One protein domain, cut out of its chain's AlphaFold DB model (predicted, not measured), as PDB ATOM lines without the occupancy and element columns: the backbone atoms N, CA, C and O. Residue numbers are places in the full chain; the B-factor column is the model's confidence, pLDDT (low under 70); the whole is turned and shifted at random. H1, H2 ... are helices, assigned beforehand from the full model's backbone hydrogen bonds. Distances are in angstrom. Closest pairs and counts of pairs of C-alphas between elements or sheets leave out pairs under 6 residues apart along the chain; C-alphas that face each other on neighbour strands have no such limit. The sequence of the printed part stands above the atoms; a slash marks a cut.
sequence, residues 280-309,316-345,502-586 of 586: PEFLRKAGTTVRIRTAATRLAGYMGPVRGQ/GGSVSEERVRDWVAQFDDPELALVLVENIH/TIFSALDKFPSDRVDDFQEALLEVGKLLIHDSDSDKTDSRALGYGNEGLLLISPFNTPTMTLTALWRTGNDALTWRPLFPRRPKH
ATOM      1  N   PRO A 280     136.320  84.598 131.604       89.00
ATOM      2  CA  PRO A 280     136.678  85.345 130.402       89.00
ATOM      3  C   PRO A 280     138.101  85.050 129.920       89.00
ATOM      4  O   PRO A 280     139.024  84.936 130.729       89.00
ATOM      5  N   GLU A 281     138.310  84.990 128.601       88.62
ATOM      6  CA  GLU A 281     139.619  84.668 128.007       88.62
ATOM      7  C   GLU A 281     140.727  85.605 128.513       88.62
ATOM      8  O   GLU A 281     141.832  85.162 128.828       88.62
ATOM      9  N   PHE A 282     140.415  86.895 128.678       91.94
ATOM     10  CA  PHE A 282     141.326  87.885 129.253       91.94
ATOM     11  C   PHE A 282     141.897  87.449 130.611       91.94
ATOM     12  O   PHE A 282     143.095  87.603 130.843       91.94
ATOM     13  N   LEU A 283     141.075  86.851 131.477       91.25
ATOM     14  CA  LEU A 283     141.473  86.385 132.807       91.25
ATOM     15  C   LEU A 283     142.260  85.065 132.782       91.25
ATOM     16  O   LEU A 283     142.938  84.753 133.761       91.25
ATOM     17  N   ARG A 284     142.223  84.312 131.672       87.00
ATOM     18  CA  ARG A 284     143.023  83.087 131.470       87.00
ATOM     19  C   ARG A 284     144.468  83.390 131.039       87.00
ATOM     20  O   ARG A 284     145.333  82.522 131.132       87.00
ATOM     21  N   LYS A 285     144.757  84.611 130.570       90.56
ATOM     22  CA  LYS A 285     146.095  85.010 130.098       90.56
ATOM     23  C   LYS A 285     147.077  85.138 131.268       90.56
ATOM     24  O   LYS A 285     146.810  85.842 132.238       90.56
ATOM     25  N   ALA A 286     148.272  84.556 131.129       82.38
ATOM     26  CA  ALA A 286     149.309  84.586 132.170       82.38
ATOM     27  C   ALA A 286     149.704  86.012 132.609       82.38
ATOM     28  O   ALA A 286     149.929  86.258 133.794       82.38
ATOM     29  N   GLY A 287     149.740  86.972 131.674       90.44
ATOM     30  CA  GLY A 287     150.007  88.381 131.992       90.44
ATOM     31  C   GLY A 287     148.952  88.994 132.919       90.44
ATOM     32  O   GLY A 287     149.284  89.761 133.821       90.44
ATOM     33  N   THR A 288     147.690  88.594 132.763       93.75
ATOM     34  CA  THR A 288     146.579  89.040 133.608       93.75
ATOM     35  C   THR A 288     146.683  88.471 135.021       93.75
ATOM     36  O   THR A 288     146.458  89.193 135.988       93.75
ATOM     37  N   THR A 289     147.116  87.216 135.178       92.12
ATOM     38  CA  THR A 289     147.367  86.623 136.503       92.12
ATOM     39  C   THR A 289     148.417  87.411 137.294       92.12
ATOM     40  O   THR A 289     148.239  87.661 138.483       92.12
ATOM     41  N   VAL A 290     149.493  87.865 136.638       94.44
ATOM     42  CA  VAL A 290     150.535  88.691 137.283       94.44
ATOM     43  C   VAL A 290     149.984  90.051 137.722       94.44
ATOM     44  O   VAL A 290     150.282  90.508 138.830       94.44
ATOM     45  N   ARG A 291     149.153  90.680 136.884       97.12
ATOM     46  CA  ARG A 291     148.461  91.940 137.200       97.12
ATOM     47  C   ARG A 291     147.556  91.796 138.426       97.12
ATOM     48  O   ARG A 291     147.684  92.563 139.378       97.12
ATOM     49  N   ILE A 292     146.737  90.743 138.458       96.44
ATOM     50  CA  ILE A 292     145.857  90.405 139.587       96.44
ATOM     51  C   ILE A 292     146.655  90.201 140.877       96.44
ATOM     52  O   ILE A 292     146.325  90.800 141.901       96.44
ATOM     53  N   ARG A 293     147.740  89.417 140.834       94.69
ATOM     54  CA  ARG A 293     148.623  89.212 141.993       94.69
ATOM     55  C   ARG A 293     149.215  90.511 142.513       94.69
ATOM     56  O   ARG A 293     149.257  90.736 143.724       94.69
ATOM     57  N   THR A 294     149.678  91.360 141.602       95.94
ATOM     58  CA  THR A 294     150.275  92.654 141.948       95.94
ATOM     59  C   THR A 294     149.246  93.549 142.637       95.94
ATOM     60  O   THR A 294     149.530  94.109 143.697       95.94
ATOM     61  N   ALA A 295     148.027  93.615 142.094       95.75
ATOM     62  CA  ALA A 295     146.926  94.358 142.694       95.75
ATOM     63  C   ALA A 295     146.554  93.810 144.083       95.75
ATOM     64  O   ALA A 295     146.517  94.572 145.048       95.75
ATOM     65  N   ALA A 296     146.361  92.493 144.217       93.31
ATOM     66  CA  ALA A 296     146.029  91.854 145.491       93.31
ATOM     67  C   ALA A 296     147.105  92.103 146.562       93.31
ATOM     68  O   ALA A 296     146.779  92.449 147.694       93.31
ATOM     69  N   THR A 297     148.389  92.022 146.195       92.62
ATOM     70  CA  THR A 297     149.512  92.293 147.111       92.62
ATOM     71  C   THR A 297     149.489  93.732 147.624       92.62
ATOM     72  O   THR A 297     149.661  93.962 148.820       92.62
ATOM     73  N   ARG A 298     149.231  94.710 146.747       93.56
ATOM     74  CA  ARG A 298     149.136  96.125 147.141       93.56
ATOM     75  C   ARG A 298     147.940  96.397 148.058       93.56
ATOM     76  O   ARG A 298     147.997  97.283 148.902       93.56
ATOM     77  N   LEU A 299     146.867  95.628 147.897       93.38
ATOM     78  CA  LEU A 299     145.618  95.769 148.646       93.38
ATOM     79  C   LEU A 299     145.554  94.861 149.887       93.38
ATOM     80  O   LEU A 299     144.553  94.868 150.601       93.38
ATOM     81  N   ALA A 300     146.622  94.111 150.183       86.94
ATOM     82  CA  ALA A 300     146.671  93.149 151.284       86.94
ATOM     83  C   ALA A 300     146.512  93.787 152.676       86.94
ATOM     84  O   ALA A 300     146.153  93.097 153.626       86.94
ATOM     85  N   GLY A 301     146.753  95.100 152.800       85.25
ATOM     86  CA  GLY A 301     146.535  95.854 154.038       85.25
ATOM     87  C   GLY A 301     145.061  96.106 154.375       85.25
ATOM     88  O   GLY A 301     144.772  96.608 155.457       85.25
ATOM     89  N   TYR A 302     144.125  95.770 153.482       88.00
ATOM     90  CA  TYR A 302     142.699  95.883 153.763       88.00
ATOM     91  C   TYR A 302     142.231  94.808 154.757       88.00
ATOM     92  O   TYR A 302     142.353  93.606 154.522       88.00
ATOM     93  N   MET A 303     141.641  95.268 155.853       81.00
ATOM     94  CA  MET A 303     141.116  94.506 156.984       81.00
ATOM     95  C   MET A 303     139.613  94.775 157.124       81.00
ATOM     96  O   MET A 303     139.147  95.314 158.130       81.00
ATOM     97  N   GLY A 304     138.856  94.419 156.082       73.81
ATOM     98  CA  GLY A 304     137.404  94.603 156.029       73.81
ATOM     99  C   GLY A 304     136.645  93.978 157.211       73.81
ATOM    100  O   GLY A 304     137.209  93.212 158.000       73.81
ATOM    101  N   PRO A 305     135.341  94.279 157.348       70.06
ATOM    102  CA  PRO A 305     134.546  93.872 158.499       70.06
ATOM    103  C   PRO A 305     134.577  92.351 158.698       70.06
ATOM    104  O   PRO A 305     134.241  91.587 157.794       70.06
ATOM    105  N   VAL A 306     134.923  91.919 159.912       63.09
ATOM    106  CA  VAL A 306     134.717  90.535 160.355       63.09
ATOM    107  C   VAL A 306     133.223  90.372 160.614       63.09
ATOM    108  O   VAL A 306     132.662  91.037 161.486       63.09
ATOM    109  N   ARG A 307     132.557  89.526 159.833       54.62
ATOM    110  CA  ARG A 307     131.204  89.064 160.151       54.62
ATOM    111  C   ARG A 307     131.366  87.783 161.015       54.62
ATOM    112  O   ARG A 307     132.323  87.041 160.833       54.62
ATOM    113  N   GLY A 308     130.486  87.523 161.983       50.12
ATOM    114  CA  GLY A 308     130.527  86.299 162.813       50.12
ATOM    115  C   GLY A 308     131.139  86.439 164.220       50.12
ATOM    116  O   GLY A 308     131.876  87.375 164.512       50.12
ATOM    117  N   GLN A 309     130.776  85.504 165.112       38.94
ATOM    118  CA  GLN A 309     131.063  85.522 166.559       38.94
ATOM    119  C   GLN A 309     132.271  84.665 166.996       38.94
ATOM    120  O   GLN A 309     132.376  84.338 168.173       38.94
ATOM    121  N   GLY A 316     139.965  89.477 159.252       45.56
ATOM    122  CA  GLY A 316     139.053  90.263 158.413       45.56
ATOM    123  C   GLY A 316     139.351  89.979 156.944       45.56
ATOM    124  O   GLY A 316     140.512  89.762 156.601       45.56
ATOM    125  N   GLY A 317     138.307  89.897 156.114       54.97
ATOM    126  CA  GLY A 317     138.379  89.375 154.748       54.97
ATOM    127  C   GLY A 317     139.447  90.066 153.902       54.97
ATOM    128  O   GLY A 317     139.169  91.074 153.253       54.97
ATOM    129  N   SER A 318     140.653  89.497 153.890       68.19
ATOM    130  CA  SER A 318     141.787  89.984 153.115       68.19
ATOM    131  C   SER A 318     141.467  89.914 151.626       68.19
ATOM    132  O   SER A 318     140.743  89.020 151.173       68.19
ATOM    133  N   VAL A 319     142.014  90.845 150.853       84.56
ATOM    134  CA  VAL A 319     141.931  90.799 149.392       84.56
ATOM    135  C   VAL A 319     142.905  89.737 148.880       84.56
ATOM    136  O   VAL A 319     144.114  89.884 149.046       84.56
ATOM    137  N   SER A 320     142.385  88.659 148.287       86.38
ATOM    138  CA  SER A 320     143.188  87.602 147.653       86.38
ATOM    139  C   SER A 320     143.199  87.739 146.127       86.38
ATOM    140  O   SER A 320     142.378  88.467 145.561       86.38
ATOM    141  N   GLU A 321     144.107  87.020 145.455       90.25
ATOM    142  CA  GLU A 321     144.152  86.946 143.985       90.25
ATOM    143  C   GLU A 321     142.804  86.479 143.418       90.25
ATOM    144  O   GLU A 321     142.284  87.063 142.469       90.25
ATOM    145  N   GLU A 322     142.200  85.471 144.046       86.12
ATOM    146  CA  GLU A 322     140.908  84.909 143.661       86.12
ATOM    147  C   GLU A 322     139.788  85.931 143.832       86.12
ATOM    148  O   GLU A 322     139.002  86.108 142.914       86.12
ATOM    149  N   ARG A 323     139.742  86.674 144.948       87.00
ATOM    150  CA  ARG A 323     138.699  87.695 145.149       87.00
ATOM    151  C   ARG A 323     138.792  88.827 144.130       87.00
ATOM    152  O   ARG A 323     137.762  89.306 143.668       87.00
ATOM    153  N   VAL A 324     140.007  89.243 143.766       93.44
ATOM    154  CA  VAL A 324     140.211  90.228 142.692       93.44
ATOM    155  C   VAL A 324     139.745  89.655 141.357       93.44
ATOM    156  O   VAL A 324     138.965  90.300 140.661       93.44
ATOM    157  N   ARG A 325     140.181  88.439 141.009       92.88
ATOM    158  CA  ARG A 325     139.791  87.766 139.765       92.88
ATOM    159  C   ARG A 325     138.276  87.616 139.655       92.88
ATOM    160  O   ARG A 325     137.714  87.929 138.612       92.88
ATOM    161  N   ASP A 326     137.635  87.157 140.720       88.94
ATOM    162  CA  ASP A 326     136.201  86.896 140.756       88.94
ATOM    163  C   ASP A 326     135.417  88.214 140.688       88.94
ATOM    164  O   ASP A 326     134.427  88.288 139.967       88.94
ATOM    165  N   TRP A 327     135.892  89.284 141.345       92.81
ATOM    166  CA  TRP A 327     135.282  90.611 141.211       92.81
ATOM    167  C   TRP A 327     135.355  91.124 139.770       92.81
ATOM    168  O   TRP A 327     134.347  91.579 139.233       92.81
ATOM    169  N   VAL A 328     136.523  90.999 139.131       95.50
ATOM    170  CA  VAL A 328     136.745  91.408 137.737       95.50
ATOM    171  C   VAL A 328     135.885  90.592 136.764       95.50
ATOM    172  O   VAL A 328     135.352  91.145 135.806       95.50
ATOM    173  N   ALA A 329     135.698  89.296 137.023       92.38
ATOM    174  CA  ALA A 329     134.878  88.412 136.194       92.38
ATOM    175  C   ALA A 329     133.377  88.762 136.208       92.38
ATOM    176  O   ALA A 329     132.636  88.280 135.354       92.38
ATOM    177  N   GLN A 330     132.913  89.602 137.144       91.62
ATOM    178  CA  GLN A 330     131.525  90.074 137.163       91.62
ATOM    179  C   GLN A 330     131.223  91.089 136.051       91.62
ATOM    180  O   GLN A 330     130.051  91.385 135.831       91.62
ATOM    181  N   PHE A 331     132.225  91.623 135.350       92.50
ATOM    182  CA  PHE A 331     132.045  92.637 134.310       92.50
ATOM    183  C   PHE A 331     132.104  92.048 132.902       92.50
ATOM    184  O   PHE A 331     132.855  91.109 132.644       92.50
ATOM    185  N   ASP A 332     131.344  92.649 131.984       90.25
ATOM    186  CA  ASP A 332     131.407  92.299 130.560       90.25
ATOM    187  C   ASP A 332     132.728  92.783 129.926       90.25
ATOM    188  O   ASP A 332     133.256  92.134 129.024       90.25
ATOM    189  N   ASP A 333     133.325  93.848 130.482       94.75
ATOM    190  CA  ASP A 333     134.698  94.278 130.199       94.75
ATOM    191  C   ASP A 333     135.635  94.032 131.406       94.75
ATOM    192  O   ASP A 333     135.861  94.921 132.239       94.75
ATOM    193  N   PRO A 334     136.201  92.819 131.534       95.19
ATOM    194  CA  PRO A 334     137.085  92.479 132.647       95.19
ATOM    195  C   PRO A 334     138.434  93.214 132.588       95.19
ATOM    196  O   PRO A 334     139.136  93.301 133.596       95.19
ATOM    197  N   GLU A 335     138.842  93.747 131.435       96.62
ATOM    198  CA  GLU A 335     140.102  94.486 131.346       96.62
ATOM    199  C   GLU A 335     139.975  95.861 131.998       96.62
ATOM    200  O   GLU A 335     140.807  96.196 132.845       96.62
ATOM    201  N   LEU A 336     138.925  96.623 131.669       97.69
ATOM    202  CA  LEU A 336     138.683  97.920 132.305       97.69
ATOM    203  C   LEU A 336     138.394  97.756 133.801       97.69
ATOM    204  O   LEU A 336     138.923  98.514 134.612       97.69
ATOM    205  N   ALA A 337     137.660  96.710 134.194       97.62
ATOM    206  CA  ALA A 337     137.461  96.388 135.604       97.62
ATOM    207  C   ALA A 337     138.793  96.142 136.338       97.62
ATOM    208  O   ALA A 337     139.018  96.704 137.411       97.62
ATOM    209  N   LEU A 338     139.719  95.366 135.761       97.94
ATOM    210  CA  LEU A 338     141.037  95.157 136.369       97.94
ATOM    211  C   LEU A 338     141.834  96.465 136.482       97.94
ATOM    212  O   LEU A 338     142.471  96.684 137.510       97.94
ATOM    213  N   VAL A 339     141.758  97.348 135.480       98.00
ATOM    214  CA  VAL A 339     142.392  98.678 135.531       98.00
ATOM    215  C   VAL A 339     141.872  99.493 136.712       98.00
ATOM    216  O   VAL A 339     142.664 100.147 137.391       98.00
ATOM    217  N   LEU A 340     140.572  99.425 137.018       98.25
ATOM    218  CA  LEU A 340     140.037 100.083 138.209       98.25
ATOM    219  C   LEU A 340     140.697  99.543 139.479       98.25
ATOM    220  O   LEU A 340     141.209 100.337 140.262       98.25
ATOM    221  N   VAL A 341     140.769  98.216 139.657       97.94
ATOM    222  CA  VAL A 341     141.431  97.600 140.828       97.94
ATOM    223  C   VAL A 341     142.901  98.020 140.922       97.94
ATOM    224  O   VAL A 341     143.399  98.352 142.002       97.94
ATOM    225  N   GLU A 342     143.597  98.061 139.788       97.38
ATOM    226  CA  GLU A 342     144.990  98.500 139.679       97.38
ATOM    227  C   GLU A 342     145.200  99.985 139.970       97.38
ATOM    228  O   GLU A 342     146.323 100.365 140.300       97.38
ATOM    229  N   ASN A 343     144.161 100.814 139.970       97.50
ATOM    230  CA  ASN A 343     144.257 102.225 140.343       97.50
ATOM    231  C   ASN A 343     143.713 102.526 141.748       97.50
ATOM    232  O   ASN A 343     143.792 103.668 142.192       97.50
ATOM    233  N   ILE A 344     143.234 101.517 142.485       96.75
ATOM    234  CA  ILE A 344     142.783 101.715 143.866       96.75
ATOM    235  C   ILE A 344     143.945 102.137 144.759       96.75
ATOM    236  O   ILE A 344     144.948 101.425 144.895       96.75
ATOM    237  N   HIS A 345     143.751 103.269 145.427       95.00
ATOM    238  CA  HIS A 345     144.611 103.769 146.477       95.00
ATOM    239  C   HIS A 345     144.098 103.301 147.848       95.00
ATOM    240  O   HIS A 345     143.001 103.658 148.281       95.00
ATOM    241  N   THR A 502     140.089 108.409 140.189       96.06
ATOM    242  CA  THR A 502     138.670 108.166 139.897       96.06
ATOM    243  C   THR A 502     138.540 107.104 138.811       96.06
ATOM    244  O   THR A 502     139.522 106.773 138.137       96.06
ATOM    245  N   ILE A 503     137.326 106.596 138.578       96.12
ATOM    246  CA  ILE A 503     137.065 105.785 137.378       96.12
ATOM    247  C   ILE A 503     137.419 106.554 136.096       96.12
ATOM    248  O   ILE A 503     137.960 105.968 135.166       96.12
ATOM    249  N   PHE A 504     137.188 107.870 136.066       94.56
ATOM    250  CA  PHE A 504     137.433 108.700 134.889       94.56
ATOM    251  C   PHE A 504     138.931 108.837 134.609       94.56
ATOM    252  O   PHE A 504     139.376 108.601 133.490       94.56
ATOM    253  N   SER A 505     139.733 109.144 135.635       94.75
ATOM    254  CA  SER A 505     141.185 109.278 135.478       94.75
ATOM    255  C   SER A 505     141.874 107.938 135.227       94.75
ATOM    256  O   SER A 505     142.908 107.895 134.579       94.75
ATOM    257  N   ALA A 506     141.340 106.839 135.771       95.88
ATOM    258  CA  ALA A 506     141.931 105.511 135.598       95.88
ATOM    259  C   ALA A 506     141.739 104.958 134.178       95.88
ATOM    260  O   ALA A 506     142.545 104.144 133.724       95.88
ATOM    261  N   LEU A 507     140.672 105.382 133.496       96.50
ATOM    262  CA  LEU A 507     140.282 104.888 132.177       96.50
ATOM    263  C   LEU A 507     140.623 105.864 131.036       96.50
ATOM    264  O   LEU A 507     140.349 105.560 129.880       96.50
ATOM    265  N   ASP A 508     141.272 106.992 131.339       93.69
ATOM    266  CA  ASP A 508     141.590 108.085 130.406       93.69
ATOM    267  C   ASP A 508     142.355 107.657 129.138       93.69
ATOM    268  O   ASP A 508     142.237 108.276 128.082       93.69
ATOM    269  N   LYS A 509     143.144 106.584 129.234       93.94
ATOM    270  CA  LYS A 509     143.973 106.035 128.150       93.94
ATOM    271  C   LYS A 509     143.228 105.103 127.196       93.94
ATOM    272  O   LYS A 509     143.834 104.652 126.222       93.94
ATOM    273  N   PHE A 510     141.975 104.762 127.478       95.69
ATOM    274  CA  PHE A 510     141.192 103.828 126.669       95.69
ATOM    275  C   PHE A 510     140.298 104.567 125.657       95.69
ATOM    276  O   PHE A 510     140.023 105.753 125.834       95.69
ATOM    277  N   PRO A 511     139.865 103.899 124.568       95.81
ATOM    278  CA  PRO A 511     138.944 104.488 123.594       95.81
ATOM    279  C   PRO A 511     137.654 104.986 124.258       95.81
ATOM    280  O   PRO A 511     137.084 104.277 125.085       95.81
ATOM    281  N   SER A 512     137.212 106.198 123.903       93.62
ATOM    282  CA  SER A 512     136.104 106.876 124.587       93.62
ATOM    283  C   SER A 512     134.791 106.105 124.500       93.62
ATOM    284  O   SER A 512     134.120 105.970 125.505       93.62
ATOM    285  N   ASP A 513     134.473 105.527 123.343       95.12
ATOM    286  CA  ASP A 513     133.284 104.694 123.129       95.12
ATOM    287  C   ASP A 513     133.233 103.497 124.091       95.12
ATOM    288  O   ASP A 513     132.251 103.290 124.796       95.12
ATOM    289  N   ARG A 514     134.342 102.761 124.196       95.88
ATOM    290  CA  ARG A 514     134.471 101.622 125.114       95.88
ATOM    291  C   ARG A 514     134.373 102.053 126.582       95.88
ATOM    292  O   ARG A 514     133.832 101.321 127.410       95.88
ATOM    293  N   VAL A 515     134.951 103.207 126.919       95.88
ATOM    294  CA  VAL A 515     134.908 103.764 128.278       95.88
ATOM    295  C   VAL A 515     133.500 104.226 128.638       95.88
ATOM    296  O   VAL A 515     133.063 103.941 129.749       95.88
ATOM    297  N   ASP A 516     132.797 104.880 127.717       95.88
ATOM    298  CA  ASP A 516     131.431 105.365 127.909       95.88
ATOM    299  C   ASP A 516     130.480 104.184 128.171       95.88
ATOM    300  O   ASP A 516     129.783 104.179 129.188       95.88
ATOM    301  N   ASP A 517     130.553 103.126 127.352       96.12
ATOM    302  CA  ASP A 517     129.773 101.892 127.540       96.12
ATOM    303  C   ASP A 517     130.040 101.251 128.917       96.12
ATOM    304  O   ASP A 517     129.129 100.811 129.628       96.12
ATOM    305  N   PHE A 518     131.308 101.201 129.334       97.00
ATOM    306  CA  PHE A 518     131.689 100.623 130.622       97.00
ATOM    307  C   PHE A 518     131.252 101.487 131.815       97.00
ATOM    308  O   PHE A 518     130.859 100.956 132.858       97.00
ATOM    309  N   GLN A 519     131.301 102.813 131.679       95.94
ATOM    310  CA  GLN A 519     130.814 103.743 132.696       95.94
ATOM    311  C   GLN A 519     129.296 103.662 132.850       95.94
ATOM    312  O   GLN A 519     128.812 103.643 133.983       95.94
ATOM    313  N   GLU A 520     128.553 103.548 131.747       95.75
ATOM    314  CA  GLU A 520     127.106 103.323 131.779       95.75
ATOM    315  C   GLU A 520     126.782 102.006 132.498       95.75
ATOM    316  O   GLU A 520     125.973 101.988 133.428       95.75
ATOM    317  N   ALA A 521     127.501 100.925 132.180       94.94
ATOM    318  CA  ALA A 521     127.343  99.646 132.868       94.94
ATOM    319  C   ALA A 521     127.634  99.741 134.380       94.94
ATOM    320  O   ALA A 521     126.897  99.179 135.196       94.94
ATOM    321  N   LEU A 522     128.682 100.467 134.787       96.12
ATOM    322  CA  LEU A 522     128.992 100.715 136.200       96.12
ATOM    323  C   LEU A 522     127.895 101.507 136.912       96.12
ATOM    324  O   LEU A 522     127.607 101.245 138.082       96.12
ATOM    325  N   LEU A 523     127.306 102.475 136.217       95.38
ATOM    326  CA  LEU A 523     126.251 103.327 136.740       95.38
ATOM    327  C   LEU A 523     124.962 102.519 136.945       95.38
ATOM    328  O   LEU A 523     124.360 102.600 138.017       95.38
ATOM    329  N   GLU A 524     124.603 101.656 135.996       93.81
ATOM    330  CA  GLU A 524     123.475 100.728 136.128       93.81
ATOM    331  C   GLU A 524     123.684  99.712 137.258       93.81
ATOM    332  O   GLU A 524     122.802  99.536 138.103       93.81
ATOM    333  N   VAL A 525     124.879  99.114 137.366       93.69
ATOM    334  CA  VAL A 525     125.241  98.278 138.526       93.69
ATOM    335  C   VAL A 525     125.063  99.071 139.821       93.69
ATOM    336  O   VAL A 525     124.412  98.605 140.752       93.69
ATOM    337  N   GLY A 526     125.584 100.295 139.882       93.81
ATOM    338  CA  GLY A 526     125.452 101.186 141.030       93.81
ATOM    339  C   GLY A 526     124.006 101.424 141.467       93.81
ATOM    340  O   GLY A 526     123.690 101.273 142.650       93.81
ATOM    341  N   LYS A 527     123.122 101.746 140.516       93.38
ATOM    342  CA  LYS A 527     121.687 101.952 140.765       93.38
ATOM    343  C   LYS A 527     121.032 100.698 141.343       93.38
ATOM    344  O   LYS A 527     120.374 100.773 142.384       93.38
ATOM    345  N   LEU A 528     121.280  99.542 140.722       91.62
ATOM    346  CA  LEU A 528     120.746  98.253 141.171       91.62
ATOM    347  C   LEU A 528     121.209  97.896 142.591       91.62
ATOM    348  O   LEU A 528     120.437  97.334 143.362       91.62
ATOM    349  N   LEU A 529     122.441  98.250 142.975       90.62
ATOM    350  CA  LEU A 529     123.000  97.954 144.302       90.62
ATOM    351  C   LEU A 529     122.482  98.852 145.431       90.62
ATOM    352  O   LEU A 529     122.442  98.436 146.598       90.62
ATOM    353  N   ILE A 530     122.151 100.105 145.127       88.50
ATOM    354  CA  ILE A 530     121.654 101.048 146.136       88.50
ATOM    355  C   ILE A 530     120.219 100.708 146.498       88.50
ATOM    356  O   ILE A 530     119.935 100.612 147.695       88.50
ATOM    357  N   HIS A 531     119.387 100.470 145.478       72.38
ATOM    358  CA  HIS A 531     117.981 100.087 145.591       72.38
ATOM    359  C   HIS A 531     117.257 100.877 146.701       72.38
ATOM    360  O   HIS A 531     116.803 100.317 147.703       72.38
ATOM    361  N   ASP A 532     117.196 102.202 146.541       74.31
ATOM    362  CA  ASP A 532     116.447 103.110 147.415       74.31
ATOM    363  C   ASP A 532     115.123 103.492 146.733       74.31
ATOM    364  O   ASP A 532     115.047 103.601 145.511       74.31
ATOM    365  N   SER A 533     114.068 103.703 147.521       71.62
ATOM    366  CA  SER A 533     112.786 104.239 147.035       71.62
ATOM    367  C   SER A 533     112.903 105.649 146.442       71.62
ATOM    368  O   SER A 533     112.026 106.089 145.704       71.62
ATOM    369  N   ASP A 534     113.971 106.363 146.796       80.81
ATOM    370  CA  ASP A 534     114.284 107.713 146.353       80.81
ATOM    371  C   ASP A 534     115.216 107.666 145.124       80.81
ATOM    372  O   ASP A 534     116.408 107.339 145.231       80.81
ATOM    373  N   SER A 535     114.663 107.972 143.945       80.56
ATOM    374  CA  SER A 535     115.395 107.952 142.671       80.56
ATOM    375  C   SER A 535     116.567 108.930 142.668       80.56
ATOM    376  O   SER A 535     117.660 108.566 142.247       80.56
ATOM    377  N   ASP A 536     116.391 110.125 143.234       82.12
ATOM    378  CA  ASP A 536     117.413 111.176 143.227       82.12
ATOM    379  C   ASP A 536     118.625 110.772 144.078       82.12
ATOM    380  O   ASP A 536     119.785 111.042 143.741       82.12
ATOM    381  N   LYS A 537     118.385 110.065 145.191       81.38
ATOM    382  CA  LYS A 537     119.468 109.468 145.988       81.38
ATOM    383  C   LYS A 537     120.166 108.337 145.256       81.38
ATOM    384  O   LYS A 537     121.377 108.203 145.412       81.38
ATOM    385  N   THR A 538     119.424 107.518 144.525       85.50
ATOM    386  CA  THR A 538     119.993 106.409 143.757       85.50
ATOM    387  C   THR A 538     120.895 106.951 142.651       85.50
ATOM    388  O   THR A 538     122.064 106.571 142.573       85.50
ATOM    389  N   ASP A 539     120.407 107.931 141.894       87.12
ATOM    390  CA  ASP A 539     121.137 108.538 140.788       87.12
ATOM    391  C   ASP A 539     122.381 109.287 141.262       87.12
ATOM    392  O   ASP A 539     123.446 109.100 140.691       87.12
ATOM    393  N   SER A 540     122.306 110.063 142.349       87.81
ATOM    394  CA  SER A 540     123.447 110.840 142.878       87.81
ATOM    395  C   SER A 540     124.536 110.016 143.583       87.81
ATOM    396  O   SER A 540     125.535 110.572 144.064       87.81
ATOM    397  N   ARG A 541     124.334 108.700 143.713       91.19
ATOM    398  CA  ARG A 541     125.216 107.798 144.467       91.19
ATOM    399  C   ARG A 541     125.625 106.555 143.687       91.19
ATOM    400  O   ARG A 541     126.388 105.753 144.228       91.19
ATOM    401  N   ALA A 542     125.141 106.373 142.460       93.56
ATOM    402  CA  ALA A 542     125.380 105.179 141.657       93.56
ATOM    403  C   ALA A 542     126.879 104.850 141.539       93.56
ATOM    404  O   ALA A 542     127.276 103.708 141.748       93.56
ATOM    405  N   LEU A 543     127.736 105.856 141.353       95.31
ATOM    406  CA  LEU A 543     129.193 105.687 141.291       95.31
ATOM    407  C   LEU A 543     129.896 106.031 142.617       95.31
ATOM    408  O   LEU A 543     131.094 106.274 142.651       95.31
ATOM    409  N   GLY A 544     129.177 106.045 143.732       92.00
ATOM    410  CA  GLY A 544     129.630 106.587 145.012       92.00
ATOM    411  C   GLY A 544     129.045 107.978 145.244       92.00
ATOM    412  O   GLY A 544     128.496 108.602 144.343       92.00
ATOM    413  N   TYR A 545     129.107 108.475 146.478       87.81
ATOM    414  CA  TYR A 545     128.482 109.754 146.834       87.81
ATOM    415  C   TYR A 545     129.105 110.905 146.032       87.81
ATOM    416  O   TYR A 545     130.296 111.170 146.175       87.81
ATOM    417  N   GLY A 546     128.290 111.589 145.222       86.19
ATOM    418  CA  GLY A 546     128.749 112.634 144.301       86.19
ATOM    419  C   GLY A 546     129.131 112.122 142.908       86.19
ATOM    420  O   GLY A 546     129.548 112.917 142.084       86.19
ATOM    421  N   ASN A 547     128.975 110.821 142.641       91.44
ATOM    422  CA  ASN A 547     129.252 110.146 141.367       91.44
ATOM    423  C   ASN A 547     130.673 110.278 140.797       91.44
ATOM    424  O   ASN A 547     130.910 109.925 139.647       91.44
ATOM    425  N   GLU A 548     131.638 110.683 141.616       90.38
ATOM    426  CA  GLU A 548     133.039 110.800 141.196       90.38
ATOM    427  C   GLU A 548     133.729 109.439 140.990       90.38
ATOM    428  O   GLU A 548     134.806 109.374 140.401       90.38
ATOM    429  N   GLY A 549     133.160 108.330 141.486       93.81
ATOM    430  CA  GLY A 549     133.770 107.013 141.293       93.81
ATOM    431  C   GLY A 549     135.146 106.896 141.937       93.81
ATOM    432  O   GLY A 549     136.056 106.366 141.301       93.81
ATOM    433  N   LEU A 550     135.336 107.405 143.163       95.94
ATOM    434  CA  LEU A 550     136.662 107.393 143.790       95.94
ATOM    435  C   LEU A 550     137.183 105.957 143.929       95.94
ATOM    436  O   LEU A 550     136.484 105.052 144.396       95.94
ATOM    437  N   LEU A 551     138.449 105.758 143.589       96.75
ATOM    438  CA  LEU A 551     139.176 104.504 143.757       96.75
ATOM    439  C   LEU A 551     140.041 104.603 145.015       96.75
ATOM    440  O   LEU A 551     141.269 104.568 144.970       96.75
ATOM    441  N   LEU A 552     139.373 104.769 146.156       94.69
ATOM    442  CA  LEU A 552     139.988 104.986 147.464       94.69
ATOM    443  C   LEU A 552     139.400 104.028 148.492       94.69
ATOM    444  O   LEU A 552     138.182 103.884 148.576       94.69
ATOM    445  N   ILE A 553     140.242 103.419 149.315       93.69
ATOM    446  CA  ILE A 553     139.821 102.590 150.449       93.69
ATOM    447  C   ILE A 553     140.699 102.890 151.664       93.69
ATOM    448  O   ILE A 553     141.829 103.355 151.511       93.69
ATOM    449  N   SER A 554     140.211 102.592 152.868       89.56
ATOM    450  CA  SER A 554     141.040 102.576 154.073       89.56
ATOM    451  C   SER A 554     141.138 101.155 154.634       89.56
ATOM    452  O   SER A 554     140.376 100.274 154.224       89.56
ATOM    453  N   PRO A 555     142.082 100.871 155.547       85.06
ATOM    454  CA  PRO A 555     142.317  99.508 156.006       85.06
ATOM    455  C   PRO A 555     141.108  98.927 156.741       85.06
ATOM    456  O   PRO A 555     140.860  97.735 156.651       85.06
ATOM    457  N   PHE A 556     140.326  99.755 157.437       80.62
ATOM    458  CA  PHE A 556     139.253  99.287 158.325       80.62
ATOM    459  C   PHE A 556     137.852  99.674 157.851       80.62
ATOM    460  O   PHE A 556     136.857  99.254 158.445       80.62
ATOM    461  N   ASN A 557     137.751 100.494 156.805       82.31
ATOM    462  CA  ASN A 557     136.482 100.960 156.276       82.31
ATOM    463  C   ASN A 557     136.597 101.298 154.787       82.31
ATOM    464  O   ASN A 557     137.678 101.484 154.234       82.31
ATOM    465  N   THR A 558     135.450 101.414 154.129       89.00
ATOM    466  CA  THR A 558     135.383 101.899 152.753       89.00
ATOM    467  C   THR A 558     134.557 103.184 152.730       89.00
ATOM    468  O   THR A 558     133.387 103.151 153.142       89.00
ATOM    469  N   PRO A 559     135.142 104.327 152.319       89.62
ATOM    470  CA  PRO A 559     134.416 105.587 152.202       89.62
ATOM    471  C   PRO A 559     133.169 105.480 151.313       89.62
ATOM    472  O   PRO A 559     133.125 104.720 150.354       89.62
ATOM    473  N   THR A 560     132.140 106.284 151.588       89.12
ATOM    474  CA  THR A 560     130.910 106.301 150.764       89.12
ATOM    475  C   THR A 560     131.103 106.888 149.374       89.12
ATOM    476  O   THR A 560     130.268 106.673 148.502       89.12
ATOM    477  N   MET A 561     132.157 107.681 149.186       91.81
ATOM    478  CA  MET A 561     132.518 108.251 147.887       91.81
ATOM    479  C   MET A 561     133.278 107.255 147.006       91.81
ATOM    480  O   MET A 561     133.430 107.501 145.814       91.81
ATOM    481  N   THR A 562     133.744 106.139 147.578       94.94
ATOM    482  CA  THR A 562     134.319 105.037 146.808       94.94
ATOM    483  C   THR A 562     133.276 104.486 145.844       94.94
ATOM    484  O   THR A 562     132.099 104.389 146.209       94.94
ATOM    485  N   LEU A 563     133.711 104.085 144.647       96.81
ATOM    486  CA  LEU A 563     132.867 103.447 143.636       96.81
ATOM    487  C   LEU A 563     131.933 102.401 144.268       96.81
ATOM    488  O   LEU A 563     132.399 101.437 144.874       96.81
ATOM    489  N   THR A 564     130.617 102.571 144.119       95.69
ATOM    490  CA  THR A 564     129.597 101.731 144.781       95.69
ATOM    491  C   THR A 564     129.793 100.239 144.526       95.69
ATOM    492  O   THR A 564     129.721  99.437 145.461       95.69
ATOM    493  N   ALA A 565     130.139  99.872 143.290       95.38
ATOM    494  CA  ALA A 565     130.418  98.497 142.879       95.38
ATOM    495  C   ALA A 565     131.584  97.835 143.652       95.38
ATOM    496  O   ALA A 565     131.678  96.606 143.712       95.38
ATOM    497  N   LEU A 566     132.470  98.618 144.279       95.12
ATOM    498  CA  LEU A 566     133.568  98.092 145.087       95.12
ATOM    499  C   LEU A 566     133.142  97.671 146.493       95.12
ATOM    500  O   LEU A 566     133.803  96.799 147.053       95.12
ATOM    501  N   TRP A 567     132.084  98.249 147.072       91.31
ATOM    502  CA  TRP A 567     131.796  98.086 148.506       91.31
ATOM    503  C   TRP A 567     130.374  97.670 148.865       91.31
ATOM    504  O   TRP A 567     130.159  97.114 149.950       91.31
ATOM    505  N   ARG A 568     129.396  97.922 147.993       89.56
ATOM    506  CA  ARG A 568     127.998  97.576 148.243       89.56
ATOM    507  C   ARG A 568     127.747  96.115 147.869       89.56
ATOM    508  O   ARG A 568     128.121  95.665 146.792       89.56
ATOM    509  N   THR A 569     127.141  95.362 148.783       86.62
ATOM    510  CA  THR A 569     126.701  93.987 148.511       86.62
ATOM    511  C   THR A 569     125.460  93.994 147.627       86.62
ATOM    512  O   THR A 569     124.630  94.892 147.761       86.62
ATOM    513  N   GLY A 570     125.357  93.004 146.740       83.75
ATOM    514  CA  GLY A 570     124.173  92.768 145.923       83.75
ATOM    515  C   GLY A 570     122.907  92.486 146.724       83.75
ATOM    516  O   GLY A 570     122.939  92.303 147.943       83.75
ATOM    517  N   ASN A 571     121.798  92.446 146.003       82.00
ATOM    518  CA  ASN A 571     120.447  92.207 146.499       82.00
ATOM    519  C   ASN A 571     119.695  91.306 145.502       82.00
ATOM    520  O   ASN A 571     120.299  90.777 144.566       82.00
ATOM    521  N   ASP A 572     118.385  91.147 145.683       78.69
ATOM    522  CA  ASP A 572     117.552  90.299 144.822       78.69
ATOM    523  C   ASP A 572     117.537  90.757 143.352       78.69
ATOM    524  O   ASP A 572     117.388  89.933 142.453       78.69
ATOM    525  N   ALA A 573     117.731  92.056 143.089       82.50
ATOM    526  CA  ALA A 573     117.777  92.605 141.734       82.50
ATOM    527  C   ALA A 573     119.126  92.360 141.041       82.50
ATOM    528  O   ALA A 573     119.183  92.229 139.819       82.50
ATOM    529  N   LEU A 574     120.220  92.297 141.806       85.12
ATOM    530  CA  LEU A 574     121.551  92.032 141.273       85.12
ATOM    531  C   LEU A 574     122.395  91.233 142.265       85.12
ATOM    532  O   LEU A 574     122.843  91.745 143.296       85.12
ATOM    533  N   THR A 575     122.712  89.992 141.889       83.44
ATOM    534  CA  THR A 575     123.707  89.189 142.605       83.44
ATOM    535  C   THR A 575     125.097  89.777 142.368       83.44
ATOM    536  O   THR A 575     125.684  89.589 141.304       83.44
ATOM    537  N   TRP A 576     125.624  90.481 143.369       86.38
ATOM    538  CA  TRP A 576     126.885  91.214 143.282       86.38
ATOM    539  C   TRP A 576     127.754  91.021 144.515       86.38
ATOM    540  O   TRP A 576     127.278  91.103 145.656       86.38
ATOM    541  N   ARG A 577     129.054  90.840 144.293       85.50
ATOM    542  CA  ARG A 577     130.046  90.759 145.362       85.50
ATOM    543  C   ARG A 577     130.967  91.966 145.339       85.50
ATOM    544  O   ARG A 577     131.646  92.175 144.338       85.50
ATOM    545  N   PRO A 578     131.051  92.723 146.440       90.19
ATOM    546  CA  PRO A 578     132.017  93.792 146.570       90.19
ATOM    547  C   PRO A 578     133.400  93.223 146.891       90.19
ATOM    548  O   PRO A 578     133.542  92.257 147.648       90.19
ATOM    549  N   LEU A 579     134.437  93.874 146.369       91.06
ATOM    550  CA  LEU A 579     135.817  93.566 146.734       91.06
ATOM    551  C   LEU A 579     136.139  94.063 148.160       91.06
ATOM    552  O   LEU A 579     136.813  93.372 148.923       91.06
ATOM    553  N   PHE A 580     135.567  95.208 148.550       90.81
ATOM    554  CA  PHE A 580     135.799  95.912 149.815       90.81
ATOM    555  C   PHE A 580     134.483  96.155 150.567       90.81
ATOM    556  O   PHE A 580     133.995  97.284 150.614       90.81
ATOM    557  N   PRO A 581     133.850  95.109 151.125       86.25
ATOM    558  CA  PRO A 581     132.566  95.251 151.800       86.25
ATOM    559  C   PRO A 581     132.636  96.278 152.932       86.25
ATOM    560  O   PRO A 581     133.469  96.193 153.831       86.25
ATOM    561  N   ARG A 582     131.709  97.233 152.934       81.75
ATOM    562  CA  ARG A 582     131.647  98.245 153.992       81.75
ATOM    563  C   ARG A 582     131.016  97.690 155.274       81.75
ATOM    564  O   ARG A 582     130.092  96.873 155.222       81.75
ATOM    565  N   ARG A 583     131.471  98.172 156.437       73.75
ATOM    566  CA  ARG A 583     130.839  97.870 157.730       73.75
ATOM    567  C   ARG A 583     129.424  98.477 157.779       73.75
ATOM    568  O   ARG A 583     129.289  99.670 157.491       73.75
ATOM    569  N   PRO A 584     128.378  97.702 158.117       67.12
ATOM    570  CA  PRO A 584     127.059  98.273 158.372       67.12
ATOM    571  C   PRO A 584     127.127  99.217 159.579       67.12
ATOM    572  O   PRO A 584     127.846  98.948 160.543       67.12
ATOM    573  N   LYS A 585     126.406 100.338 159.498       62.38
ATOM    574  CA  LYS A 585     126.152 101.206 160.650       62.38
ATOM    575  C   LYS A 585     124.990 100.580 161.427       62.38
ATOM    576  O   LYS A 585     123.991 100.232 160.799       62.38
ATOM    577  N   HIS A 586     125.181 100.346 162.720       47.31
ATOM    578  CA  HIS A 586     124.203  99.768 163.640       47.31
ATOM    579  C   HIS A 586     124.040 100.677 164.844       47.31
ATOM    580  O   HIS A 586     125.079 101.254 165.259       47.31
TER     581      HIS A 586
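What this domain is: This is residues 280 to 309, 316 to 345 and 502 to 586 of the 586 residues of an uncharacterized protein of Microbacterium sp. Leaf151 (UniProt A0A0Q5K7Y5). A cluster of helices, with H2, H3 and short H5 packing on H4, stands next to the long helix H6, whose later part has short H8 on it. H8 lies near the middle of the whole, between two long stretches without a named element, residues 540 to 563 and 568 to 586. The 145 printed residues have eight named helices, H1 to H8 in order, and no named strand; the class is all helix, though named elements hold 68 residues, under half. The whole is compact, with a radius of gyration of the C-alphas of 14.7 A and spans of 44 by 43 by 26 A.

Where its parts are: H1, residues 281 to 284, begins at C-alpha 281 (139.619, 84.668, 128.007). H2 is residues 286 to 298, 18.9 A long; H3, 321 to 329, 12.2 A; H4, 334 to 343, 14.3 A. H5 is residues 503 to 506, H6 512 to 530, 26.6 A, and H7 535 to 539. H8, residues 564 to 567, ends at C-alpha 567 (131.796, 98.086, 148.506).

How they stand to each other: H4 is the hub. It touches H2 at a shallow tilt of 32 degrees, C-alphas 295 and 342 being closest at 5.5 A. H3 touches H4 at a steep tilt of 51 degrees, C-alphas 328 and 334 closest at 5.2 A. H5 touches H4, with C-alphas 343 and 506 closest at 6.2 A. H1 only just touches H4, with 3 pairs of C-alphas within 8 A, the closest 282 and 335 at 7.0 A. H6 touches H8 with residues 522 to 529 alone, C-alphas 526 and 564 closest at 5.6 A. H6 only just touches H7, with 3 pairs within 8 A, C-alphas 527 and 538 closest at 5.6 A. In H2, H3, H4, H6 and H7 every O i to N i+4 pair is within hydrogen-bond range; H1, H5 and H8 are too short for one.

The domain as a whole: The C-alphas farthest apart, of Gln 309 and Pro 511, are 47.6 A apart. Cuts leave C-alpha gaps of 12.4 A from 309 to 316 and 9.9 A from 345 to 502. The link from H7 to H8 is long. Residues 306 to 309, 316 to 318 and 584 to 586 have pLDDT under 70.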